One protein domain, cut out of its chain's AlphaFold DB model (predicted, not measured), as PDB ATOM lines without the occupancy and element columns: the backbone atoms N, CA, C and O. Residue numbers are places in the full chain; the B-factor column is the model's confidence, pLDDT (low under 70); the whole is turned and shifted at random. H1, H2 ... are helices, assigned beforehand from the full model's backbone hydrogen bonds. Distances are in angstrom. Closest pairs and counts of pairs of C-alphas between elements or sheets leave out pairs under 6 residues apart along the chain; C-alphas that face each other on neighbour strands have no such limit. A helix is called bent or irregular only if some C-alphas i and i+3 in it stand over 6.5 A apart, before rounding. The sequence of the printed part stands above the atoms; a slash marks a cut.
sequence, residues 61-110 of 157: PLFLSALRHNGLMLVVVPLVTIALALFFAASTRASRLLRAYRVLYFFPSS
ATOM      1  N   PRO A  61     276.530 274.001 313.940       90.75
ATOM      2  CA  PRO A  61     277.298 273.006 313.194       90.75
ATOM      3  C   PRO A  61     276.775 272.789 311.767       90.75
ATOM      4  O   PRO A  61     277.549 272.396 310.885       90.75
ATOM      5  N   LEU A  62     275.488 273.040 311.509       91.88
ATOM      6  CA  LEU A  62     274.896 272.915 310.180       91.88
ATOM      7  C   LEU A  62     275.396 274.040 309.271       91.88
ATOM      8  O   LEU A  62     275.822 273.769 308.144       91.88
ATOM      9  N   PHE A  63     275.441 275.275 309.780       91.31
ATOM     10  CA  PHE A  63     275.997 276.423 309.063       91.31
ATOM     11  C   PHE A  63     277.473 276.204 308.707       91.31
ATOM     12  O   PHE A  63     277.856 276.352 307.547       91.31
ATOM     13  N   LEU A  64     278.294 275.764 309.666       92.56
ATOM     14  CA  LEU A  64     279.715 275.484 309.428       92.56
ATOM     15  C   LEU A  64     279.931 274.350 308.417       92.56
ATOM     16  O   LEU A  64     280.821 274.431 307.564       92.56
ATOM     17  N   SER A  65     279.107 273.302 308.476       92.06
ATOM     18  CA  SER A  65     279.168 272.190 307.521       92.06
ATOM     19  C   SER A  65     278.809 272.646 306.106       92.06
ATOM     20  O   SER A  65     279.516 272.309 305.150       92.06
ATOM     21  N   ALA A  66     277.756 273.457 305.968       92.12
ATOM     22  CA  ALA A  66     277.351 274.047 304.698       92.12
ATOM     23  C   ALA A  66     278.425 274.998 304.146       92.12
ATOM     24  O   ALA A  66     278.772 274.913 302.967       92.12
ATOM     25  N   LEU A  67     279.015 275.839 305.002       94.06
ATOM     26  CA  LEU A  67     280.088 276.761 304.634       94.06
ATOM     27  C   LEU A  67     281.333 276.012 304.144       94.06
ATOM     28  O   LEU A  67     281.896 276.369 303.111       94.06
ATOM     29  N   ARG A  68     281.733 274.927 304.823       94.06
ATOM     30  CA  ARG A  68     282.854 274.079 304.387       94.06
ATOM     31  C   ARG A  68     282.583 273.443 303.028       94.06
ATOM     32  O   ARG A  68     283.471 273.412 302.182       94.06
ATOM     33  N   HIS A  69     281.378 272.919 302.818       95.31
ATOM     34  CA  HIS A  69     281.013 272.298 301.547       95.31
ATOM     35  C   HIS A  69     280.993 273.320 300.404       95.31
ATOM     36  O   HIS A  69     281.551 273.062 299.338       95.31
ATOM     37  N   ASN A  70     280.419 274.501 300.646       95.06
ATOM     38  CA  ASN A  70     280.394 275.589 299.676       95.06
ATOM     39  C   ASN A  70     281.810 276.096 299.355       95.06
ATOM     40  O   ASN A  70     282.162 276.209 298.185       95.06
ATOM     41  N   GLY A  71     282.652 276.301 300.371       95.25
ATOM     42  CA  GLY A  71     284.050 276.692 300.189       95.25
ATOM     43  C   GLY A  71     284.864 275.648 299.419       95.25
ATOM     44  O   GLY A  71     285.654 276.001 298.546       95.25
ATOM     45  N   LEU A  72     284.627 274.357 299.672       95.25
ATOM     46  CA  LEU A  72     285.260 273.278 298.916       95.25
ATOM     47  C   LEU A  72     284.813 273.295 297.448       95.25
ATOM     48  O   LEU A  72     285.660 273.244 296.563       95.25
ATOM     49  N   MET A  73     283.512 273.435 297.176       93.44
ATOM     50  CA  MET A  73     282.985 273.585 295.812       93.44
ATOM     51  C   MET A  73     283.584 274.806 295.099       93.44
ATOM     52  O   MET A  73     284.017 274.690 293.952       93.44
ATOM     53  N   LEU A  74     283.668 275.949 295.786       95.19
ATOM     54  CA  LEU A  74     284.195 277.205 295.248       95.19
ATOM     55  C   LEU A  74     285.634 277.069 294.738       95.19
ATOM     56  O   LEU A  74     285.996 277.757 293.793       95.19
ATOM     57  N   VAL A  75     286.448 276.197 295.336       94.88
ATOM     58  CA  VAL A  75     287.844 275.979 294.926       94.88
ATOM     59  C   VAL A  75     287.978 274.786 293.982       94.88
ATOM     60  O   VAL A  75     288.643 274.883 292.951       94.88
ATOM     61  N   VAL A  76     287.340 273.659 294.299       94.75
ATOM     62  CA  VAL A  76     287.495 272.407 293.546       94.75
ATOM     63  C   VAL A  76     286.926 272.536 292.137       94.75
ATOM     64  O   VAL A  76     287.576 272.114 291.184       94.75
ATOM     65  N   VAL A  77     285.755 273.154 291.971       93.12
ATOM     66  CA  VAL A  77     285.116 273.301 290.655       93.12
ATOM     67  C   VAL A  77     285.980 274.119 289.679       93.12
ATOM     68  O   VAL A  77     286.294 273.602 288.600       93.12
ATOM     69  N   PRO A  78     286.430 275.354 289.995       92.31
ATOM     70  CA  PRO A  78     287.291 276.099 289.082       92.31
ATOM     71  C   PRO A  78     288.641 275.412 288.870       92.31
ATOM     72  O   PRO A  78     289.138 275.393 287.751       92.31
ATOM     73  N   LEU A  79     289.221 274.781 289.894       93.75
ATOM     74  CA  LEU A  79     290.506 274.097 289.745       93.75
ATOM     75  C   LEU A  79     290.400 272.908 288.781       93.75
ATOM     76  O   LEU A  79     291.218 272.781 287.874       93.75
ATOM     77  N   VAL A  80     289.360 272.081 288.916       92.25
ATOM     78  CA  VAL A  80     289.101 270.947 288.015       92.25
ATOM     79  C   VAL A  80     288.786 271.425 286.598       92.25
ATOM     80  O   VAL A  80     289.332 270.881 285.639       92.25
ATOM     81  N   THR A  81     287.954 272.460 286.442       88.44
ATOM     82  CA  THR A  81     287.628 273.015 285.113       88.44
ATOM     83  C   THR A  81     288.851 273.614 284.419       88.44
ATOM     84  O   THR A  81     289.057 273.352 283.234       88.44
ATOM     85  N   ILE A  82     289.708 274.342 285.143       90.38
ATOM     86  CA  ILE A  82     290.974 274.877 284.626       90.38
ATOM     87  C   ILE A  82     291.936 273.733 284.279       90.38
ATOM     88  O   ILE A  82     292.489 273.724 283.183       90.38
ATOM     89  N   ALA A  83     292.104 272.739 285.155       89.19
ATOM     90  CA  ALA A  83     292.981 271.593 284.903       89.19
ATOM     91  C   ALA A  83     292.553 270.799 283.657       89.19
ATOM     92  O   ALA A  83     293.389 270.496 282.805       89.19
ATOM     93  N   LEU A  84     291.253 270.524 283.505       85.56
ATOM     94  CA  LEU A  84     290.691 269.897 282.306       85.56
ATOM     95  C   LEU A  84     290.908 270.771 281.067       85.56
ATOM     96  O   LEU A  84     291.361 270.268 280.040       85.56
ATOM     97  N   ALA A  85     290.640 272.077 281.156       85.44
ATOM     98  CA  ALA A  85     290.849 273.004 280.047       85.44
ATOM     99  C   ALA A  85     292.317 273.034 279.592       85.44
ATOM    100  O   ALA A  85     292.580 272.984 278.389       85.44
ATOM    101  N   LEU A  86     293.275 273.052 280.527       85.25
ATOM    102  CA  LEU A  86     294.706 272.986 280.215       85.25
ATOM    103  C   LEU A  86     295.116 271.624 279.651       85.25
ATOM    104  O   LEU A  86     295.896 271.584 278.702       85.25
ATOM    105  N   PHE A  87     294.592 270.521 280.191       85.31
ATOM    106  CA  PHE A  87     294.851 269.177 279.675       85.31
ATOM    107  C   PHE A  87     294.416 269.054 278.208       85.31
ATOM    108  O   PHE A  87     295.206 268.645 277.353       85.31
ATOM    109  N   PHE A  88     293.195 269.499 277.884       77.56
ATOM    110  CA  PHE A  88     292.717 269.542 276.503       77.56
ATOM    111  C   PHE A  88     293.542 270.505 275.642       77.56
ATOM    112  O   PHE A  88     293.937 270.129 274.539       77.56
ATOM    113  N   ALA A  89     293.876 271.701 276.138       80.25
ATOM    114  CA  ALA A  89     294.702 272.664 275.407       80.25
ATOM    115  C   ALA A  89     296.103 272.105 275.074       80.25
ATOM    116  O   ALA A  89     296.576 272.239 273.943       80.25
ATOM    117  N   ALA A  90     296.751 271.416 276.014       78.44
ATOM    118  CA  ALA A  90     298.056 270.791 275.808       78.44
ATOM    119  C   ALA A  90     297.984 269.597 274.838       78.44
ATOM    120  O   ALA A  90     298.844 269.455 273.967       78.44
ATOM    121  N   SER A  91     296.924 268.786 274.924       69.50
ATOM    122  CA  SER A  91     296.696 267.650 274.023       69.50
ATOM    123  C   SER A  91     296.318 268.073 272.590       69.50
ATOM    124  O   SER A  91     296.408 267.269 271.660       69.50
ATOM    125  N   THR A  92     295.917 269.331 272.373       58.22
ATOM    126  CA  THR A  92     295.457 269.845 271.066       58.22
ATOM    127  C   THR A  92     296.540 270.323 270.099       58.22
ATOM    128  O   THR A  92     296.200 270.760 269.000       58.22
ATOM    129  N   ARG A  93     297.838 270.128 270.385       57.44
ATOM    130  CA  ARG A  93     298.851 270.178 269.305       57.44
ATOM    131  C   ARG A  93     298.614 269.111 268.215       57.44
ATOM    132  O   ARG A  93     299.242 269.200 267.168       57.44
ATOM    133  N   ALA A  94     297.698 268.152 268.424       55.47
ATOM    134  CA  ALA A  94     297.510 266.993 267.549       55.47
ATOM    135  C   ALA A  94     296.177 266.869 266.764       55.47
ATOM    136  O   ALA A  94     296.144 266.047 265.853       55.47
ATOM    137  N   SER A  95     295.074 267.605 267.005       56.09
ATOM    138  CA  SER A  95     293.862 267.390 266.166       56.09
ATOM    139  C   SER A  95     292.785 268.491 266.148       56.09
ATOM    140  O   SER A  95     292.554 269.210 267.116       56.09
ATOM    141  N   ARG A  96     292.061 268.549 265.010       57.44
ATOM    142  CA  ARG A  96     290.917 269.419 264.623       57.44
ATOM    143  C   ARG A  96     289.681 269.376 265.554       57.44
ATOM    144  O   ARG A  96     288.643 269.949 265.223       57.44
ATOM    145  N   LEU A  97     289.772 268.720 266.709       56.84
ATOM    146  CA  LEU A  97     288.653 268.360 267.589       56.84
ATOM    147  C   LEU A  97     288.028 269.560 268.342       56.84
ATOM    148  O   LEU A  97     286.887 269.497 268.796       56.84
ATOM    149  N   LEU A  98     288.730 270.699 268.395       57.19
ATOM    150  CA  LEU A  98     288.281 271.942 269.045       57.19
ATOM    151  C   LEU A  98     287.065 272.605 268.376       57.19
ATOM    152  O   LEU A  98     286.298 273.285 269.058       57.19
ATOM    153  N   ARG A  99     286.844 272.408 267.065       55.03
ATOM    154  CA  ARG A  99     285.638 272.938 266.395       55.03
ATOM    155  C   ARG A  99     284.365 272.239 266.869       55.03
ATOM    156  O   ARG A  99     283.343 272.901 266.984       55.03
ATOM    157  N   ALA A 100     284.434 270.945 267.186       58.38
ATOM    158  CA  ALA A 100     283.293 270.197 267.704       58.38
ATOM    159  C   ALA A 100     283.055 270.486 269.197       58.38
ATOM    160  O   ALA A 100     281.920 270.716 269.604       58.38
ATOM    161  N   TYR A 101     284.118 270.571 270.008       58.97
ATOM    162  CA  TYR A 101     283.983 270.811 271.453       58.97
ATOM    163  C   TYR A 101     283.432 272.210 271.783       58.97
ATOM    164  O   TYR A 101     282.610 272.364 272.685       58.97
ATOM    165  N   ARG A 102     283.811 273.236 271.005       59.34
ATOM    166  CA  ARG A 102     283.294 274.607 271.170       59.34
ATOM    167  C   ARG A 102     281.800 274.714 270.853       59.34
ATOM    168  O   ARG A 102     281.123 275.536 271.450       59.34
ATOM    169  N   VAL A 103     281.303 273.871 269.950       61.19
ATOM    170  CA  VAL A 103     279.885 273.760 269.580       61.19
ATOM    171  C   VAL A 103     279.135 273.003 270.680       61.19
ATOM    172  O   VAL A 103     278.221 273.560 271.268       61.19
ATOM    173  N   LEU A 104     279.568 271.805 271.077       62.78
ATOM    174  CA  LEU A 104     278.871 271.038 272.122       62.78
ATOM    175  C   LEU A 104     278.804 271.741 273.489       62.78
ATOM    176  O   LEU A 104     277.812 271.568 274.187       62.78
ATOM    177  N   TYR A 105     279.807 272.538 273.868       61.84
ATOM    178  CA  TYR A 105     279.778 273.280 275.135       61.84
ATOM    179  C   TYR A 105     278.917 274.555 275.069       61.84
ATOM    180  O   TYR A 105     278.222 274.877 276.030       61.84
ATOM    181  N   PHE A 106     278.912 275.279 273.941       58.59
ATOM    182  CA  PHE A 106     278.090 276.493 273.797       58.59
ATOM    183  C   PHE A 106     276.624 276.199 273.473       58.59
ATOM    184  O   PHE A 106     275.750 276.949 273.905       58.59
ATOM    185  N   PHE A 107     276.330 275.118 272.750       55.41
ATOM    186  CA  PHE A 107     274.968 274.799 272.326       55.41
ATOM    187  C   PHE A 107     273.957 274.676 273.482       55.41
ATOM    188  O   PHE A 107     272.898 275.298 273.370       55.41
ATOM    189  N   PRO A 108     274.240 273.989 274.610       62.66
ATOM    190  CA  PRO A 108     273.296 273.933 275.727       62.66
ATOM    191  C   PRO A 108     273.180 275.270 276.470       62.66
ATOM    192  O   PRO A 108     272.138 275.535 277.052       62.66
ATOM    193  N   SER A 109     274.206 276.132 276.425       59.19
ATOM    194  CA  SER A 109     274.133 277.476 277.023       59.19
ATOM    195  C   SER A 109     273.286 278.453 276.199       59.19
ATOM    196  O   SER A 109     272.716 279.389 276.751       59.19
ATOM    197  N   SER A 110     273.192 278.234 274.882       60.50
ATOM    198  CA  SER A 110     272.345 279.024 273.983       60.50
ATOM    199  C   SER A 110     270.937 278.465 273.825       60.50
ATOM    200  O   SER A 110     270.040 279.209 273.428       60.50
TER     201      SER A 110
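This is residues 61 to 110 of the 157 residues of an uncharacterized protein of Phytohabitans flavus (UniProt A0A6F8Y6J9). A long, nearly straight helix, H1, runs along the longest axis; at its end a short loop turns the chain, and the shorter helix H2 folds part of the way back, the two making a flat, open V with an empty gap between its arms. The printed part has 50 residues with two named helices, H1 then H2, and no named strand; the class is all helix. The whole is extended, with a radius of gyration of the C-alphas of 16.2 A, and its C-alphas span 51 by 26 by 7 A.

H1, residues 61 to 91, stands free over residues 61 to 87. A short link of 6 residues, of which 92 to 96 stand free, joins it to H2, residues 98 to 110, where residues 99 to 110 stand free. H1 and H2 are apart, with no C-alpha of the one within 8 A of the other. In the backbones, 26 of 27 O i to N i+4 pairs of H1 and 6 of 9 of H2 are within hydrogen-bond range.

H1 begins at C-alpha 61, (277.298, 273.006, 313.194), and measures 44.0 A to C-alpha 91, (296.696, 267.650, 274.023). It is neither bent nor irregular, but only just: C-alphas 74 and 77 are 6.1 A apart. H2 measures 18.1 A from C-alpha 98 to C-alpha 110, (272.345, 279.024, 273.983). It is only just irregular, with C-alphas 105 and 108 6.54 A apart.

The two C-alphas farthest apart are those of Pro 61 and Arg 96, at 50.6 A. The printed part has no cut and no long link. Its mean pLDDT is 77.9, and residues 91 to 110 are under 70; the mean is 90 in H1 and 59 in H2.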